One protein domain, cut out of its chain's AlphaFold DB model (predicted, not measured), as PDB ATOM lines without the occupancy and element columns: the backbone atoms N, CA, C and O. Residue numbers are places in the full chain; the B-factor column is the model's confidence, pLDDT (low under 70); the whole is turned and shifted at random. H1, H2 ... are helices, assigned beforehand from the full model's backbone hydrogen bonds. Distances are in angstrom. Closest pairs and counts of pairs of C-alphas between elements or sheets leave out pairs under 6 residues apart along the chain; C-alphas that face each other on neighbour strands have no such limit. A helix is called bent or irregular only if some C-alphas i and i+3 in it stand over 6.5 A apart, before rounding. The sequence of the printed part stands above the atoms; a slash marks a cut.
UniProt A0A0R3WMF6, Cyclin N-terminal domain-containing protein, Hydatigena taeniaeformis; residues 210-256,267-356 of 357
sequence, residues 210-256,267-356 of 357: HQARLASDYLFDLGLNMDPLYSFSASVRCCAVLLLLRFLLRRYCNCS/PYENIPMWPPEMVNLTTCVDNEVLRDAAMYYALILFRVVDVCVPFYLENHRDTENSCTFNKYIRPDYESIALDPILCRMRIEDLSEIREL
ATOM      1  N   HIS A 210     113.527 206.370 165.753       61.53
ATOM      2  CA  HIS A 210     113.719 207.807 165.854       61.53
ATOM      3  C   HIS A 210     114.108 208.237 167.276       61.53
ATOM      4  O   HIS A 210     115.096 208.947 167.433       61.53
ATOM      5  N   GLN A 211     113.420 207.736 168.300       66.44
ATOM      6  CA  GLN A 211     113.729 208.011 169.708       66.44
ATOM      7  C   GLN A 211     115.073 207.427 170.138       66.44
ATOM      8  O   GLN A 211     115.857 208.120 170.776       66.44
ATOM      9  N   ALA A 212     115.406 206.206 169.709       65.06
ATOM     10  CA  ALA A 212     116.725 205.620 169.969       65.06
ATOM     11  C   ALA A 212     117.858 206.464 169.360       65.06
ATOM     12  O   ALA A 212     118.921 206.637 169.962       65.06
ATOM     13  N   ARG A 213     117.621 207.033 168.171       71.44
ATOM     14  CA  ARG A 213     118.542 207.981 167.546       71.44
ATOM     15  C   ARG A 213     118.629 209.291 168.326       71.44
ATOM     16  O   ARG A 213     119.738 209.739 168.576       71.44
ATOM     17  N   LEU A 214     117.500 209.886 168.707       75.62
ATOM     18  CA  LEU A 214     117.474 211.125 169.488       75.62
ATOM     19  C   LEU A 214     118.171 210.957 170.843       75.62
ATOM     20  O   LEU A 214     118.952 211.817 171.229       75.62
ATOM     21  N   ALA A 215     117.953 209.831 171.522       77.00
ATOM     22  CA  ALA A 215     118.616 209.505 172.778       77.00
ATOM     23  C   ALA A 215     120.127 209.315 172.589       77.00
ATOM     24  O   ALA A 215     120.915 209.799 173.395       77.00
ATOM     25  N   SER A 216     120.544 208.670 171.494       75.56
ATOM     26  CA  SER A 216     121.967 208.547 171.150       75.56
ATOM     27  C   SER A 216     122.592 209.911 170.850       75.56
ATOM     28  O   SER A 216     123.630 210.235 171.413       75.56
ATOM     29  N   ASP A 217     121.945 210.733 170.015       78.69
ATOM     30  CA  ASP A 217     122.400 212.088 169.669       78.69
ATOM     31  C   ASP A 217     122.504 212.967 170.933       78.69
ATOM     32  O   ASP A 217     123.472 213.709 171.103       78.69
ATOM     33  N   TYR A 218     121.548 212.831 171.855       87.69
ATOM     34  CA  TYR A 218     121.569 213.498 173.152       87.69
ATOM     35  C   TYR A 218     122.744 213.039 174.024       87.69
ATOM     36  O   TYR A 218     123.501 213.878 174.511       87.69
ATOM     37  N   LEU A 219     122.947 211.727 174.180       84.56
ATOM     38  CA  LEU A 219     124.055 211.168 174.959       84.56
ATOM     39  C   LEU A 219     125.418 211.541 174.371       84.56
ATOM     40  O   LEU A 219     126.322 211.902 175.123       84.56
ATOM     41  N   PHE A 220     125.569 211.518 173.046       83.56
ATOM     42  CA  PHE A 220     126.796 211.960 172.391       83.56
ATOM     43  C   PHE A 220     127.059 213.446 172.621       83.56
ATOM     44  O   PHE A 220     128.183 213.810 172.970       83.56
ATOM     45  N   ASP A 221     126.043 214.303 172.480       85.75
ATOM     46  CA  ASP A 221     126.186 215.730 172.764       85.75
ATOM     47  C   ASP A 221     126.546 215.967 174.237       85.75
ATOM     48  O   ASP A 221     127.410 216.797 174.523       85.75
ATOM     49  N   LEU A 222     125.965 215.219 175.182       87.56
ATOM     50  CA  LEU A 222     126.369 215.270 176.592       87.56
ATOM     51  C   LEU A 222     127.831 214.845 176.773       87.56
ATOM     52  O   LEU A 222     128.589 215.528 177.461       87.56
ATOM     53  N   GLY A 223     128.251 213.765 176.112       85.19
ATOM     54  CA  GLY A 223     129.609 213.233 176.199       85.19
ATOM     55  C   GLY A 223     130.696 214.171 175.676       85.19
ATOM     56  O   GLY A 223     131.836 214.075 176.121       85.19
ATOM     57  N   LEU A 224     130.368 215.135 174.808       84.31
ATOM     58  CA  LEU A 224     131.327 216.164 174.379       84.31
ATOM     59  C   LEU A 224     131.881 216.988 175.557       84.31
ATOM     60  O   LEU A 224     133.009 217.475 175.487       84.31
ATOM     61  N   ASN A 225     131.111 217.101 176.642       82.12
ATOM     62  CA  ASN A 225     131.478 217.834 177.855       82.12
ATOM     63  C   ASN A 225     132.260 217.001 178.876       82.12
ATOM     64  O   ASN A 225     132.590 217.507 179.947       82.12
ATOM     65  N   MET A 226     132.510 215.727 178.587       84.31
ATOM     66  CA  MET A 226     133.216 214.824 179.484       84.31
ATOM     67  C   MET A 226     134.642 214.631 179.002       84.31
ATOM     68  O   MET A 226     134.877 213.987 177.981       84.31
ATOM     69  N   ASP A 227     135.597 215.151 179.766       80.75
ATOM     70  CA  ASP A 227     137.015 215.056 179.417       80.75
ATOM     71  C   ASP A 227     137.481 213.610 179.219       80.75
ATOM     72  O   ASP A 227     138.065 213.322 178.184       80.75
ATOM     73  N   PRO A 228     137.158 212.638 180.090       84.94
ATOM     74  CA  PRO A 228     137.660 211.282 179.890       84.94
ATOM     75  C   PRO A 228     137.181 210.644 178.580       84.94
ATOM     76  O   PRO A 228     137.799 209.707 178.098       84.94
ATOM     77  N   LEU A 229     136.100 211.146 177.966       84.06
ATOM     78  CA  LEU A 229     135.560 210.562 176.743       84.06
ATOM     79  C   LEU A 229     136.397 210.850 175.488       84.06
ATOM     80  O   LEU A 229     136.283 210.084 174.532       84.06
ATOM     81  N   TYR A 230     137.257 211.877 175.459       79.75
ATOM     82  CA  TYR A 230     138.091 212.128 174.271       79.75
ATOM     83  C   TYR A 230     139.201 211.084 174.088       79.75
ATOM     84  O   TYR A 230     139.693 210.926 172.975       79.75
ATOM     85  N   SER A 231     139.592 210.358 175.144       79.38
ATOM     86  CA  SER A 231     140.606 209.297 175.059       79.38
ATOM     87  C   SER A 231     140.052 207.960 174.565       79.38
ATOM     88  O   SER A 231     140.801 206.991 174.472       79.38
ATOM     89  N   PHE A 232     138.759 207.893 174.234       81.44
ATOM     90  CA  PHE A 232     138.133 206.715 173.642       81.44
ATOM     91  C   PHE A 232     137.840 206.932 172.158       81.44
ATOM     92  O   PHE A 232     137.411 208.006 171.730       81.44
ATOM     93  N   SER A 233     138.020 205.866 171.382       78.75
ATOM     94  CA  SER A 233     137.738 205.854 169.948       78.75
ATOM     95  C   SER A 233     136.274 206.198 169.665       78.75
ATOM     96  O   SER A 233     135.398 206.035 170.525       78.75
ATOM     97  N   ALA A 234     135.968 206.706 168.471       74.00
ATOM     98  CA  ALA A 234     134.583 206.970 168.083       74.00
ATOM     99  C   ALA A 234     133.732 205.686 168.132       74.00
ATOM    100  O   ALA A 234     132.591 205.716 168.594       74.00
ATOM    101  N   SER A 235     134.308 204.550 167.740       74.12
ATOM    102  CA  SER A 235     133.697 203.219 167.812       74.12
ATOM    103  C   SER A 235     133.405 202.780 169.248       74.12
ATOM    104  O   SER A 235     132.280 202.368 169.524       74.12
ATOM    105  N   VAL A 236     134.348 202.935 170.184       82.06
ATOM    106  CA  VAL A 236     134.138 202.606 171.605       82.06
ATOM    107  C   VAL A 236     133.104 203.539 172.221       82.06
ATOM    108  O   VAL A 236     132.215 203.070 172.923       82.06
ATOM    109  N   ARG A 237     133.133 204.837 171.901       83.31
ATOM    110  CA  ARG A 237     132.102 205.794 172.331       83.31
ATOM    111  C   ARG A 237     130.712 205.410 171.826       83.31
ATOM    112  O   ARG A 237     129.754 205.470 172.590       83.31
ATOM    113  N   CYS A 238     130.595 204.981 170.568       75.94
ATOM    114  CA  CYS A 238     129.333 204.474 170.027       75.94
ATOM    115  C   CYS A 238     128.869 203.215 170.760       75.94
ATOM    116  O   CYS A 238     127.703 203.118 171.139       75.94
ATOM    117  N   CYS A 239     129.778 202.269 170.991       76.12
ATOM    118  CA  CYS A 239     129.465 201.039 171.706       76.12
ATOM    119  C   CYS A 239     129.047 201.317 173.153       76.12
ATOM    120  O   CYS A 239     128.089 200.722 173.628       76.12
ATOM    121  N   ALA A 240     129.699 202.268 173.815       84.81
ATOM    122  CA  ALA A 240     129.402 202.692 175.174       84.81
ATOM    123  C   ALA A 240     127.998 203.296 175.299       84.81
ATOM    124  O   ALA A 240     127.253 202.936 176.207       84.81
ATOM    125  N   VAL A 241     127.599 204.163 174.360       81.06
ATOM    126  CA  VAL A 241     126.230 204.705 174.309       81.06
ATOM    127  C   VAL A 241     125.211 203.590 174.070       81.06
ATOM    128  O   VAL A 241     124.181 203.551 174.738       81.06
ATOM    129  N   LEU A 242     125.499 202.644 173.171       77.88
ATOM    130  CA  LEU A 242     124.619 201.496 172.932       77.88
ATOM    131  C   LEU A 242     124.504 200.592 174.163       77.88
ATOM    132  O   LEU A 242     123.399 200.160 174.490       77.88
ATOM    133  N   LEU A 243     125.614 200.330 174.855       79.38
ATOM    134  CA  LEU A 243     125.641 199.564 176.097       79.38
ATOM    135  C   LEU A 243     124.795 200.260 177.171       79.38
ATOM    136  O   LEU A 243     123.929 199.626 177.769       79.38
ATOM    137  N   LEU A 244     124.973 201.574 177.344       85.81
ATOM    138  CA  LEU A 244     124.213 202.378 178.298       85.81
ATOM    139  C   LEU A 244     122.711 202.380 177.995       85.81
ATOM    140  O   LEU A 244     121.894 202.179 178.888       85.81
ATOM    141  N   LEU A 245     122.327 202.567 176.731       80.81
ATOM    142  CA  LEU A 245     120.919 202.537 176.335       80.81
ATOM    143  C   LEU A 245     120.295 201.160 176.572       80.81
ATOM    144  O   LEU A 245     119.181 201.079 177.079       80.81
ATOM    145  N   ARG A 246     121.008 200.070 176.261       80.81
ATOM    146  CA  ARG A 246     120.537 198.702 176.543       80.81
ATOM    147  C   ARG A 246     120.386 198.458 178.042       80.81
ATOM    148  O   ARG A 246     119.392 197.859 178.445       80.81
ATOM    149  N   PHE A 247     121.327 198.949 178.848       85.00
ATOM    150  CA  PHE A 247     121.246 198.899 180.305       85.00
ATOM    151  C   PHE A 247     119.991 199.621 180.814       85.00
ATOM    152  O   PHE A 247     119.179 199.015 181.513       85.00
ATOM    153  N   LEU A 248     119.772 200.872 180.398       82.19
ATOM    154  CA  LEU A 248     118.620 201.669 180.829       82.19
ATOM    155  C   LEU A 248     117.289 201.067 180.376       82.19
ATOM    156  O   LEU A 248     116.357 200.973 181.173       82.19
ATOM    157  N   LEU A 249     117.207 200.601 179.127       77.75
ATOM    158  CA  LEU A 249     116.014 199.937 178.596       77.75
ATOM    159  C   LEU A 249     115.690 198.656 179.365       77.75
ATOM    160  O   LEU A 249     114.526 198.409 179.662       77.75
ATOM    161  N   ARG A 250     116.700 197.856 179.724       79.88
ATOM    162  CA  ARG A 250     116.503 196.655 180.545       79.88
ATOM    163  C   ARG A 250     116.041 197.006 181.953       79.88
ATOM    164  O   ARG A 250     115.105 196.398 182.462       79.88
ATOM    165  N   ARG A 251     116.698 197.986 182.577       83.62
ATOM    166  CA  ARG A 251     116.486 198.367 183.978       83.62
ATOM    167  C   ARG A 251     115.139 199.044 184.213       83.62
ATOM    168  O   ARG A 251     114.520 198.810 185.248       83.62
ATOM    169  N   TYR A 252     114.699 199.869 183.266       81.50
ATOM    170  CA  TYR A 252     113.552 200.765 183.421       81.50
ATOM    171  C   TYR A 252     112.406 200.489 182.439       81.50
ATOM    172  O   TYR A 252     111.560 201.362 182.235       81.50
ATOM    173  N   CYS A 253     112.346 199.293 181.842       72.38
ATOM    174  CA  CYS A 253     111.223 198.906 180.987       72.38
ATOM    175  C   CYS A 253     109.877 198.986 181.739       72.38
ATOM    176  O   CYS A 253     109.743 198.516 182.868       72.38
ATOM    177  N   ASN A 254     108.848 199.564 181.105       62.88
ATOM    178  CA  ASN A 254     107.513 199.752 181.700       62.88
ATOM    179  C   ASN A 254     106.583 198.553 181.428       62.88
ATOM    180  O   ASN A 254     105.385 198.710 181.213       62.88
ATOM    181  N   CYS A 255     107.128 197.338 181.397       62.06
ATOM    182  CA  CYS A 255     106.397 196.132 180.999       62.06
ATOM    183  C   CYS A 255     105.427 195.590 182.073       62.06
ATOM    184  O   CYS A 255     104.864 194.514 181.916       62.06
ATOM    185  N   SER A 256     105.211 196.335 183.159       53.59
ATOM    186  CA  SER A 256     104.231 196.029 184.210       53.59
ATOM    187  C   SER A 256     102.831 196.599 183.933       53.59
ATOM    188  O   SER A 256     101.890 196.198 184.611       53.59
ATOM    189  N   PRO A 267     110.314 192.529 175.612       58.88
ATOM    190  CA  PRO A 267     111.492 192.297 174.772       58.88
ATOM    191  C   PRO A 267     112.784 192.876 175.373       58.88
ATOM    192  O   PRO A 267     113.876 192.502 174.946       58.88
ATOM    193  N   TYR A 268     112.670 193.783 176.350       65.44
ATOM    194  CA  TYR A 268     113.804 194.452 176.991       65.44
ATOM    195  C   TYR A 268     114.216 193.826 178.327       65.44
ATOM    196  O   TYR A 268     115.367 193.977 178.722       65.44
ATOM    197  N   GLU A 269     113.333 193.091 179.006       63.84
ATOM    198  CA  GLU A 269     113.616 192.499 180.324       63.84
ATOM    199  C   GLU A 269     114.791 191.508 180.264       63.84
ATOM    200  O   GLU A 269     115.661 191.481 181.138       63.84
ATOM    201  N   ASN A 270     114.873 190.765 179.157       64.88
ATOM    202  CA  ASN A 270     115.907 189.764 178.906       64.88
ATOM    203  C   ASN A 270     116.884 190.170 177.797       64.88
ATOM    204  O   ASN A 270     117.546 189.308 177.217       64.88
ATOM    205  N   ILE A 271     116.983 191.464 177.471       69.75
ATOM    206  CA  ILE A 271     117.937 191.898 176.451       69.75
ATOM    207  C   ILE A 271     119.369 191.641 176.959       69.75
ATOM    208  O   ILE A 271     119.748 192.154 178.017       69.75
ATOM    209  N   PRO A 272     120.193 190.853 176.244       69.38
ATOM    210  CA  PRO A 272     121.589 190.687 176.625       69.38
ATOM    211  C   PRO A 272     122.293 192.042 176.521       69.38
ATOM    212  O   PRO A 272     122.079 192.772 175.546       69.38
ATOM    213  N   MET A 273     123.125 192.386 177.506       75.31
ATOM    214  CA  MET A 273     123.826 193.677 177.522       75.31
ATOM    215  C   MET A 273     124.719 193.820 176.296       75.31
ATOM    216  O   MET A 273     124.548 194.770 175.533       75.31
ATOM    217  N   TRP A 274     125.559 192.815 176.036       79.81
ATOM    218  CA  TRP A 274     126.478 192.821 174.903       79.81
ATOM    219  C   TRP A 274     126.596 191.437 174.235       79.81
ATOM    220  O   TRP A 274     127.523 190.681 174.514       79.81
ATOM    221  N   PRO A 275     125.628 191.043 173.385       73.25
ATOM    222  CA  PRO A 275     125.620 189.710 172.786       73.25
ATOM    223  C   PRO A 275     126.698 189.542 171.691       73.25
ATOM    224  O   PRO A 275     127.178 190.540 171.144       73.25
ATOM    225  N   PRO A 276     127.061 188.301 171.308       63.19
ATOM    226  CA  PRO A 276     128.097 188.030 170.301       63.19
ATOM    227  C   PRO A 276     127.862 188.722 168.952       63.19
ATOM    228  O   PRO A 276     128.810 189.099 168.268       63.19
ATOM    229  N   GLU A 277     126.606 188.943 168.569       66.62
ATOM    230  CA  GLU A 277     126.233 189.673 167.359       66.62
ATOM    231  C   GLU A 277     126.708 191.132 167.401       66.62
ATOM    232  O   GLU A 277     127.137 191.661 166.376       66.62
ATOM    233  N   MET A 278     126.695 191.770 168.578       63.94
ATOM    234  CA  MET A 278     127.232 193.123 168.763       63.94
ATOM    235  C   MET A 278     128.752 193.136 168.631       63.94
ATOM    236  O   MET A 278     129.292 194.037 167.989       63.94
ATOM    237  N   VAL A 279     129.436 192.120 169.163       67.06
ATOM    238  CA  VAL A 279     130.887 191.960 168.992       67.06
ATOM    239  C   VAL A 279     131.226 191.767 167.515       67.06
ATOM    240  O   VAL A 279     132.122 192.424 167.000       67.06
ATOM    241  N   ASN A 280     130.467 190.947 166.790       55.72
ATOM    242  CA  ASN A 280     130.684 190.730 165.359       55.72
ATOM    243  C   ASN A 280     130.426 191.990 164.520       55.72
ATOM    244  O   ASN A 280     131.106 192.211 163.520       55.72
ATOM    245  N   LEU A 281     129.445 192.808 164.910       54.12
ATOM    246  CA  LEU A 281     129.086 194.029 164.191       54.12
ATOM    247  C   LEU A 281     130.058 195.181 164.465       54.12
ATOM    248  O   LEU A 281     130.397 195.934 163.558       54.12
ATOM    249  N   THR A 282     130.465 195.348 165.721       62.75
ATOM    250  CA  THR A 282     131.233 196.518 166.175       62.75
ATOM    251  C   THR A 282     132.719 196.233 166.347       62.75
ATOM    252  O   THR A 282     133.502 197.168 166.479       62.75
ATOM    253  N   THR A 283     133.109 194.953 166.384       67.06
ATOM    254  CA  THR A 283     134.406 194.421 166.859       67.06
ATOM    255  C   THR A 283     134.753 194.768 168.309       67.06
ATOM    256  O   THR A 283     135.799 194.364 168.814       67.06
ATOM    257  N   CYS A 284     133.879 195.503 168.996       70.06
ATOM    258  CA  CYS A 284     134.077 195.904 170.371       70.06
ATOM    259  C   CYS A 284     133.649 194.749 171.275       70.06
ATOM    260  O   CYS A 284     132.494 194.314 171.254       70.06
ATOM    261  N   VAL A 285     134.603 194.230 172.042       84.62
ATOM    262  CA  VAL A 285     134.354 193.214 173.066       84.62
ATOM    263  C   VAL A 285     133.968 193.924 174.357       84.62
ATOM    264  O   VAL A 285     134.519 194.982 174.660       84.62
ATOM    265  N   ASP A 286     133.051 193.333 175.119       85.50
ATOM    266  CA  ASP A 286     132.761 193.814 176.464       85.50
ATOM    267  C   ASP A 286     133.992 193.632 177.362       85.50
ATOM    268  O   ASP A 286     134.439 192.516 177.629       85.50
ATOM    269  N   ASN A 287     134.601 194.750 177.737       88.69
ATOM    270  CA  ASN A 287     135.823 194.826 178.520       88.69
ATOM    271  C   ASN A 287     135.798 196.084 179.399       88.69
ATOM    272  O   ASN A 287     134.920 196.939 179.263       88.69
ATOM    273  N   GLU A 288     136.785 196.222 180.285       89.19
ATOM    274  CA  GLU A 288     136.876 197.365 181.203       89.19
ATOM    275  C   GLU A 288     136.881 198.714 180.461       89.19
ATOM    276  O   GLU A 288     136.207 199.645 180.882       89.19
ATOM    277  N   VAL A 289     137.528 198.797 179.292       88.56
ATOM    278  CA  VAL A 289     137.589 200.023 178.476       88.56
ATOM    279  C   VAL A 289     136.197 200.447 177.989       88.56
ATOM    280  O   VAL A 289     135.841 201.623 178.071       88.56
ATOM    281  N   LEU A 290     135.392 199.503 177.491       86.94
ATOM    282  CA  LEU A 290     134.024 199.773 177.051       86.94
ATOM    283  C   LEU A 290     133.132 200.193 178.228       86.94
ATOM    284  O   LEU A 290     132.349 201.138 178.102       86.94
ATOM    285  N   ARG A 291     133.264 199.512 179.371       91.75
ATOM    286  CA  ARG A 291     132.478 199.788 180.581       91.75
ATOM    287  C   ARG A 291     132.836 201.132 181.200       91.75
ATOM    288  O   ARG A 291     131.933 201.878 181.564       91.75
ATOM    289  N   ASP A 292     134.115 201.493 181.232       91.50
ATOM    290  CA  ASP A 292     134.573 202.806 181.686       91.50
ATOM    291  C   ASP A 292     134.022 203.922 180.786       91.50
ATOM    292  O   ASP A 292     133.491 204.918 181.282       91.50
ATOM    293  N   ALA A 293     134.064 203.745 179.460       89.62
ATOM    294  CA  ALA A 293     133.452 204.690 178.528       89.62
ATOM    295  C   ALA A 293     131.939 204.838 178.777       89.62
ATOM    296  O   ALA A 293     131.429 205.959 178.838       89.62
ATOM    297  N   ALA A 294     131.216 203.728 178.967       90.12
ATOM    298  CA  ALA A 294     129.782 203.746 179.267       90.12
ATOM    299  C   ALA A 294     129.484 204.410 180.619       90.12
ATOM    300  O   ALA A 294     128.546 205.203 180.718       90.12
ATOM    301  N   MET A 295     130.318 204.166 181.630       94.31
ATOM    302  CA  MET A 295     130.238 204.799 182.944       94.31
ATOM    303  C   MET A 295     130.403 206.320 182.839       94.31
ATOM    304  O   MET A 295     129.661 207.048 183.494       94.31
ATOM    305  N   TYR A 296     131.305 206.841 182.000       93.31
ATOM    306  CA  TYR A 296     131.424 208.294 181.814       93.31
ATOM    307  C   TYR A 296     130.180 208.916 181.167       93.31
ATOM    308  O   TYR A 296     129.764 210.000 181.586       93.31
ATOM    309  N   TYR A 297     129.552 208.232 180.202       91.69
ATOM    310  CA  TYR A 297     128.254 208.653 179.659       91.69
ATOM    311  C   TYR A 297     127.137 208.584 180.712       91.69
ATOM    312  O   TYR A 297     126.302 209.486 180.785       91.69
ATOM    313  N   ALA A 298     127.138 207.558 181.563       93.38
ATOM    314  CA  ALA A 298     126.179 207.436 182.654       93.38
ATOM    315  C   ALA A 298     126.373 208.536 183.706       93.38
ATOM    316  O   ALA A 298     125.412 209.157 184.140       93.38
ATOM    317  N   LEU A 299     127.619 208.862 184.057       93.06
ATOM    318  CA  LEU A 299     127.938 209.909 185.023       93.06
ATOM    319  C   LEU A 299     127.433 211.283 184.564       93.06
ATOM    320  O   LEU A 299     126.871 212.029 185.367       93.06
ATOM    321  N   ILE A 300     127.631 211.636 183.287       91.50
ATOM    322  CA  ILE A 300     127.135 212.918 182.768       91.50
ATOM    323  C   ILE A 300     125.613 212.937 182.661       91.50
ATOM    324  O   ILE A 300     125.012 213.957 182.991       91.50
ATOM    325  N   LEU A 301     124.986 211.820 182.279       93.06
ATOM    326  CA  LEU A 301     123.530 211.709 182.274       93.06
ATOM    327  C   LEU A 301     122.972 211.870 183.695       93.06
ATOM    328  O   LEU A 301     122.111 212.719 183.903       93.06
ATOM    329  N   PHE A 302     123.522 211.156 184.680       93.69
ATOM    330  CA  PHE A 302     123.137 211.271 186.087       93.69
ATOM    331  C   PHE A 302     123.230 212.715 186.592       93.69
ATOM    332  O   PHE A 302     122.283 213.208 187.190       93.69
ATOM    333  N   ARG A 303     124.317 213.440 186.293       90.94
ATOM    334  CA  ARG A 303     124.449 214.860 186.680       90.94
ATOM    335  C   ARG A 303     123.335 215.735 186.106       90.94
ATOM    336  O   ARG A 303     122.861 216.647 186.778       90.94
ATOM    337  N   VAL A 304     122.930 215.487 184.864       91.19
ATOM    338  CA  VAL A 304     121.835 216.234 184.232       91.19
ATOM    339  C   VAL A 304     120.493 215.864 184.861       91.19
ATOM    340  O   VAL A 304     119.694 216.756 185.136       91.19
ATOM    341  N   VAL A 305     120.271 214.582 185.143       92.19
ATOM    342  CA  VAL A 305     119.064 214.085 185.819       92.19
ATOM    343  C   VAL A 305     118.949 214.617 187.249       92.19
ATOM    344  O   VAL A 305     117.858 214.982 187.662       92.19
ATOM    345  N   ASP A 306     120.054 214.714 187.986       92.12
ATOM    346  CA  ASP A 306     120.076 215.168 189.381       92.12
ATOM    347  C   ASP A 306     119.940 216.694 189.508       92.12
ATOM    348  O   ASP A 306     119.299 217.197 190.426       92.12
ATOM    349  N   VAL A 307     120.503 217.454 188.560       90.50
ATOM    350  CA  VAL A 307     120.580 218.923 188.662       90.50
ATOM    351  C   VAL A 307     119.645 219.635 187.686       90.50
ATOM    352  O   VAL A 307     118.879 220.514 188.078       90.50
ATOM    353  N   CYS A 308     119.709 219.300 186.395       91.38
ATOM    354  CA  CYS A 308     119.021 220.071 185.357       91.38
ATOM    355  C   CYS A 308     117.527 219.748 185.291       91.38
ATOM    356  O   CYS A 308     116.722 220.663 185.127       91.38
ATOM    357  N   VAL A 309     117.157 218.468 185.416       91.31
ATOM    358  CA  VAL A 309     115.755 218.035 185.326       91.31
ATOM    359  C   VAL A 309     114.907 218.636 186.460       91.31
ATOM    360  O   VAL A 309     113.901 219.269 186.134       91.31
ATOM    361  N   PRO A 310     115.289 218.557 187.754       92.00
ATOM    362  CA  PRO A 310     114.514 219.165 188.834       92.00
ATOM    363  C   PRO A 310     114.408 220.680 188.682       92.00
ATOM    364  O   PRO A 310     113.310 221.227 188.766       92.00
ATOM    365  N   PHE A 311     115.518 221.350 188.345       91.00
ATOM    366  CA  PHE A 311     115.521 222.793 188.107       91.00
ATOM    367  C   PHE A 311     114.512 223.196 187.023       91.00
ATOM    368  O   PHE A 311     113.741 224.140 187.213       91.00
ATOM    369  N   TYR A 312     114.489 222.473 185.902       90.06
ATOM    370  CA  TYR A 312     113.558 222.740 184.809       90.06
ATOM    371  C   TYR A 312     112.104 222.458 185.194       90.06
ATOM    372  O   TYR A 312     111.221 223.243 184.851       90.06
ATOM    373  N   LEU A 313     111.840 221.366 185.917       89.88
ATOM    374  CA  LEU A 313     110.490 221.025 186.372       89.88
ATOM    375  C   LEU A 313     109.939 222.044 187.379       89.88
ATOM    376  O   LEU A 313     108.740 222.304 187.370       89.88
ATOM    377  N   GLU A 314     110.795 222.645 188.208       90.88
ATOM    378  CA  GLU A 314     110.405 223.676 189.176       90.88
ATOM    379  C   GLU A 314     110.214 225.059 188.538       90.88
ATOM    380  O   GLU A 314     109.285 225.788 188.890       90.88
ATOM    381  N   ASN A 315     111.096 225.445 187.611       88.81
ATOM    382  CA  ASN A 315     111.171 226.820 187.111       88.81
ATOM    383  C   ASN A 315     110.585 227.002 185.704       88.81
ATOM    384  O   ASN A 315     110.316 228.138 185.306       88.81
ATOM    385  N   HIS A 316     110.403 225.914 184.949       85.81
ATOM    386  CA  HIS A 316     109.979 225.899 183.543       85.81
ATOM    387  C   HIS A 316     110.796 226.850 182.653       85.81
ATOM    388  O   HIS A 316     110.257 227.557 181.797       85.81
ATOM    389  N   ARG A 317     112.107 226.908 182.895       85.12
ATOM    390  CA  ARG A 317     113.064 227.763 182.184       85.12
ATOM    391  C   ARG A 317     114.337 226.991 181.893       85.12
ATOM    392  O   ARG A 317     114.684 226.077 182.635       85.12
ATOM    393  N   ASP A 318     115.022 227.417 180.839       83.75
ATOM    394  CA  ASP A 318     116.334 226.913 180.447       83.75
ATOM    395  C   ASP A 318     117.304 226.897 181.633       83.75
ATOM    396  O   ASP A 318     117.427 227.878 182.373       83.75
ATOM    397  N   THR A 319     118.012 225.783 181.795       82.25
ATOM    398  CA  THR A 319     119.031 225.639 182.832       82.25
ATOM    399  C   THR A 319     120.273 226.412 182.411       82.25
ATOM    400  O   THR A 319     120.806 226.212 181.312       82.25
ATOM    401  N   GLU A 320     120.753 227.300 183.280       73.38
ATOM    402  CA  GLU A 320     121.999 228.026 183.048       73.38
ATOM    403  C   GLU A 320     123.159 227.020 182.930       73.38
ATOM    404  O   GLU A 320     123.335 226.157 183.789       73.38
ATOM    405  N   ASN A 321     123.953 227.122 181.858       69.12
ATOM    406  CA  ASN A 321     125.111 226.257 181.567       69.12
ATOM    407  C   ASN A 321     124.803 224.798 181.173       69.12
ATOM    408  O   ASN A 321     125.654 223.927 181.334       69.12
ATOM    409  N   SER A 322     123.616 224.512 180.628       83.56
ATOM    410  CA  SER A 322     123.330 223.201 180.028       83.56
ATOM    411  C   SER A 322     122.679 223.344 178.655       83.56
ATOM    412  O   SER A 322     121.502 223.031 178.458       83.56
ATOM    413  N   CYS A 323     123.441 223.836 177.669       84.50
ATOM    414  CA  CYS A 323     122.884 224.090 176.334       84.50
ATOM    415  C   CYS A 323     122.401 222.798 175.656       84.50
ATOM    416  O   CYS A 323     121.401 222.807 174.938       84.50
ATOM    417  N   THR A 324     123.062 221.668 175.934       87.38
ATOM    418  CA  THR A 324     122.631 220.350 175.456       87.38
ATOM    419  C   THR A 324     121.280 219.963 176.044       87.38
ATOM    420  O   THR A 324     120.388 219.601 175.286       87.38
ATOM    421  N   PHE A 325     121.082 220.077 177.358       91.19
ATOM    422  CA  PHE A 325     119.780 219.784 177.959       91.19
ATOM    423  C   PHE A 325     118.687 220.685 177.366       91.19
ATOM    424  O   PHE A 325     117.707 220.174 176.831       91.19
ATOM    425  N   ASN A 326     118.922 222.002 177.328       89.56
ATOM    426  CA  ASN A 326     117.964 222.982 176.799       89.56
ATOM    427  C   ASN A 326     117.600 222.727 175.323       89.56
ATOM    428  O   ASN A 326     116.468 222.952 174.902       89.56
ATOM    429  N   LYS A 327     118.538 222.211 174.520       87.06
ATOM    430  CA  LYS A 327     118.274 221.785 173.139       87.06
ATOM    431  C   LYS A 327     117.296 220.607 173.090       87.06
ATOM    432  O   LYS A 327     116.324 220.670 172.341       87.06
ATOM    433  N   TYR A 328     117.536 219.554 173.872       89.50
ATOM    434  CA  TYR A 328     116.801 218.284 173.781       89.50
ATOM    435  C   TYR A 328     115.516 218.212 174.627       89.50
ATOM    436  O   TYR A 328     114.761 217.255 174.482       89.50
ATOM    437  N   ILE A 329     115.210 219.222 175.451       92.19
ATOM    438  CA  ILE A 329     113.871 219.404 176.054       92.19
ATOM    439  C   ILE A 329     112.850 220.007 175.079       92.19
ATOM    440  O   ILE A 329     111.659 220.051 175.374       92.19
ATOM    441  N   ARG A 330     113.296 220.523 173.927       85.56
ATOM    442  CA  ARG A 330     112.405 221.190 172.974       85.56
ATOM    443  C   ARG A 330     111.487 220.180 172.273       85.56
ATOM    444  O   ARG A 330     111.922 219.062 171.984       85.56
ATOM    445  N   PRO A 331     110.273 220.599 171.864       85.00
ATOM    446  CA  PRO A 331     109.358 219.754 171.091       85.00
ATOM    447  C   PRO A 331     109.958 219.224 169.781       85.00
ATOM    448  O   PRO A 331     109.644 218.110 169.378       85.00
ATOM    449  N   ASP A 332     110.866 219.986 169.157       83.31
ATOM    450  CA  ASP A 332     111.585 219.597 167.930       83.31
ATOM    451  C   ASP A 332     112.414 218.306 168.095       83.31
ATOM    452  O   ASP A 332     112.751 217.653 167.108       83.31
ATOM    453  N   TYR A 333     112.745 217.946 169.340       81.56
ATOM    454  CA  TYR A 333     113.497 216.749 169.722       81.56
ATOM    455  C   TYR A 333     112.655 215.801 170.593       81.56
ATOM    456  O   TYR A 333     113.205 215.048 171.392       81.56
ATOM    457  N   GLU A 334     111.324 215.879 170.488       85.31
ATOM    458  CA  GLU A 334     110.359 215.087 171.270       85.31
ATOM    459  C   GLU A 334     110.535 215.200 172.793       85.31
ATOM    460  O   GLU A 334     110.055 214.358 173.545       85.31
ATOM    461  N   SER A 335     111.199 216.258 173.269       88.94
ATOM    462  CA  SER A 335     111.576 216.406 174.679       88.94
ATOM    463  C   SER A 335     112.348 215.192 175.223       88.94
ATOM    464  O   SER A 335     112.185 214.839 176.389       88.94
ATOM    465  N   ILE A 336     113.186 214.547 174.398       86.69
ATOM    466  CA  ILE A 336     113.906 213.311 174.754       86.69
ATOM    467  C   ILE A 336     114.740 213.450 176.039       86.69
ATOM    468  O   ILE A 336     114.902 212.482 176.770       86.69
ATOM    469  N   ALA A 337     115.217 214.655 176.375       89.75
ATOM    470  CA  ALA A 337     115.931 214.906 177.630       89.75
ATOM    471  C   ALA A 337     115.062 214.743 178.896       89.75
ATOM    472  O   ALA A 337     115.605 214.675 179.993       89.75
ATOM    473  N   LEU A 338     113.733 214.688 178.747       90.94
ATOM    474  CA  LEU A 338     112.754 214.406 179.803       90.94
ATOM    475  C   LEU A 338     112.167 212.990 179.689       90.94
ATOM    476  O   LEU A 338     111.192 212.675 180.375       90.94
ATOM    477  N   ASP A 339     112.718 212.136 178.819       86.81
ATOM    478  CA  ASP A 339     112.229 210.769 178.663       86.81
ATOM    479  C   ASP A 339     112.334 210.008 180.002       86.81
ATOM    480  O   ASP A 339     113.390 210.046 180.649       86.81
ATOM    481  N   PRO A 340     111.269 209.305 180.442       84.62
ATOM    482  CA  PRO A 340     111.259 208.620 181.730       84.62
ATOM    483  C   PRO A 340     112.361 207.571 181.898       84.62
ATOM    484  O   PRO A 340     112.790 207.337 183.022       84.62
ATOM    485  N   ILE A 341     112.817 206.924 180.824       83.19
ATOM    486  CA  ILE A 341     113.872 205.905 180.877       83.19
ATOM    487  C   ILE A 341     115.224 206.569 181.140       83.19
ATOM    488  O   ILE A 341     115.996 206.085 181.966       83.19
ATOM    489  N   LEU A 342     115.490 207.706 180.491       86.31
ATOM    490  CA  LEU A 342     116.718 208.478 180.703       86.31
ATOM    491  C   LEU A 342     116.724 209.173 182.073       86.31
ATOM    492  O   LEU A 342     117.745 209.170 182.757       86.31
ATOM    493  N   CYS A 343     115.580 209.712 182.502       90.31
ATOM    494  CA  CYS A 343     115.447 210.460 183.757       90.31
ATOM    495  C   CYS A 343     115.340 209.591 185.016       90.31
ATOM    496  O   CYS A 343     115.337 210.124 186.122       90.31
ATOM    497  N   ARG A 344     115.220 208.267 184.881       88.25
ATOM    498  CA  ARG A 344     115.162 207.342 186.024       88.25
ATOM    499  C   ARG A 344     116.526 206.843 186.483       88.25
ATOM    500  O   ARG A 344     116.566 206.105 187.462       88.25
ATOM    501  N   MET A 345     117.612 207.227 185.810       90.81
ATOM    502  CA  MET A 345     118.965 206.832 186.198       90.81
ATOM    503  C   MET A 345     119.271 207.254 187.639       90.81
ATOM    504  O   MET A 345     119.068 208.407 188.019       90.81
ATOM    505  N   ARG A 346     119.800 206.318 188.427       90.81
ATOM    506  CA  ARG A 346     120.183 206.527 189.824       90.81
ATOM    507  C   ARG A 346     121.681 206.354 190.028       90.81
ATOM    508  O   ARG A 346     122.387 205.833 189.170       90.81
ATOM    509  N   ILE A 347     122.169 206.780 191.189       89.12
ATOM    510  CA  ILE A 347     123.589 206.665 191.529       89.12
ATOM    511  C   ILE A 347     124.038 205.201 191.647       89.12
ATOM    512  O   ILE A 347     125.171 204.890 191.291       89.12
ATOM    513  N   GLU A 348     123.155 204.292 192.079       90.81
ATOM    514  CA  GLU A 348     123.462 202.859 192.193       90.81
ATOM    515  C   GLU A 348     123.702 202.206 190.824       90.81
ATOM    516  O   GLU A 348     124.520 201.290 190.701       90.81
ATOM    517  N   ASP A 349     123.063 202.728 189.772       90.69
ATOM    518  CA  ASP A 349     123.244 202.237 188.406       90.69
ATOM    519  C   ASP A 349     124.693 202.441 187.917       90.69
ATOM    520  O   ASP A 349     125.181 201.680 187.084       90.69
ATOM    521  N   LEU A 350     125.415 203.438 188.451       88.81
ATOM    522  CA  LEU A 350     126.803 203.719 188.062       88.81
ATOM    523  C   LEU A 350     127.755 202.585 188.463       88.81
ATOM    524  O   LEU A 350     128.661 202.251 187.698       88.81
ATOM    525  N   SER A 351     127.554 201.991 189.644       87.00
ATOM    526  CA  SER A 351     128.308 200.805 190.074       87.00
ATOM    527  C   SER A 351     127.938 199.575 189.250       87.00
ATOM    528  O   SER A 351     128.829 198.850 188.814       87.00
ATOM    529  N   GLU A 352     126.646 199.384 188.963       87.94
ATOM    530  CA  GLU A 352     126.163 198.228 188.197       87.94
ATOM    531  C   GLU A 352     126.725 198.209 186.766       87.94
ATOM    532  O   GLU A 352     127.080 197.145 186.275       87.94
ATOM    533  N   ILE A 353     126.882 199.371 186.114       86.38
ATOM    534  CA  ILE A 353     127.468 199.476 184.762       86.38
ATOM    535  C   ILE A 353     128.936 199.020 184.729       86.38
ATOM    536  O   ILE A 353     129.393 198.462 183.728       86.38
ATOM    537  N   ARG A 354     129.686 199.241 185.813       80.69
ATOM    538  CA  ARG A 354     131.101 198.854 185.900       80.69
ATOM    539  C   ARG A 354     131.274 197.362 186.192       80.69
ATOM    540  O   ARG A 354     132.229 196.751 185.717       80.69
ATOM    541  N   GLU A 355     130.334 196.793 186.939       79.94
ATOM    542  CA  GLU A 355     130.330 195.400 187.397       79.94
ATOM    543  C   GLU A 355     129.521 194.450 186.500       79.94
ATOM    544  O   GLU A 355     129.342 193.295 186.872       79.94
ATOM    545  N   LEU A 356     129.033 194.897 185.332       68.00
ATOM    546  CA  LEU A 356     128.316 194.031 184.385       68.00
ATOM    547  C   LEU A 356     129.149 192.767 184.119       68.00
ATOM    548  O   LEU A 356     130.280 192.886 183.682       68.00
TER     549      LEU A 356
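This is residues 210 to 256 and 267 to 356 of the 357 residues of the protein "Cyclin N-terminal domain-containing protein" of Hydatigena taeniaeformis (UniProt A0A0R3WMF6). One long helix, H5, is the spine of this domain and runs along its longest axis; H3 crosses it at a slant, H1 meets it with residues 219 to 223, and H8 folds back along it. H6 lies beside H1, and H4 sits out toward the end where H5 begins, touching no helix. The printed part has 137 residues with eight named helices, H1 to H8 in order along the chain, and no named strand: the class is all helix. It is compact, with a radius of gyration of the C-alphas of 14.7 A, and spans 45 by 39 by 28 A.

Start with H1, residues 210 to 223, and go on through a tight link to H2, residues 227 to 231, and another tight link to H3, residues 234 to 251. H1 and H3 touch at a steep tilt of 60 degrees, opposite ways, closest at the C-alphas of Ser 216 and Val 241, 6.6 A apart. H4, residues 276 to 282, is close to H3 but not clearly touching, at 7.3 A between C-alphas 235 and 282. Next comes the hub, H5, residues 288 to 315, which touches five helices. Look for H3 at C-alphas 240 and 294, their closest, 4.2 A apart; the two stand at a steep tilt of 61 degrees, the same way. H1 touches H5 about perpendicular, at 82 degrees, with C-alphas 223 and 297 closest at 5.9 A. H2 touches H5 at C-alphas 229 and 293, their closest, 6.5 A apart. H6, residues 323 to 328, touches H1 at a shallow tilt of 7 degrees, opposite ways, with C-alphas 222 and 324 closest at 6.4 A. H7, residues 340 to 343, touches H5 at C-alphas 305 and 343, their closest, 5.5 A apart. H8, residues 347 to 354, touches H5 at a shallow tilt of 18 degrees, opposite ways; C-alphas 291 and 354 are closest, at 5.6 A. Every O i to N i+4 pair is within hydrogen-bond range in H1, H3, H4 and H6, against 22 of 24 in H5, 2 of 4 in H8 and 0 of 1 in H2, where 1 of 2 O i to N i+3 pairs is; H7 is too short for an i+4 pair.

Find C-alpha 210 at (113.719, 207.807, 165.854), where H1 begins its 19.7 A. H3 is 25.6 A long. H5 runs 39.5 A from (136.876, 197.365, 181.203) at C-alpha 288, with a kink of 26 degrees near residue 305; it is irregular, but only just, with C-alphas 306 and 309 6.6 A apart. H8, 12.2 A long, ends at C-alpha 354, (131.101, 198.854, 185.900).

The two farthest C-alphas, of Asn 280 and Asn 315, are 46.4 A apart. Residues 257 to 266 are not printed, and C-alphas 256 and 267 are 12.5 A apart across the cut. H6 to H7 is a long link. Mean pLDDT of the printed part is 81.7; stretches under 70 include residues 267 to 272 and 276 to 283.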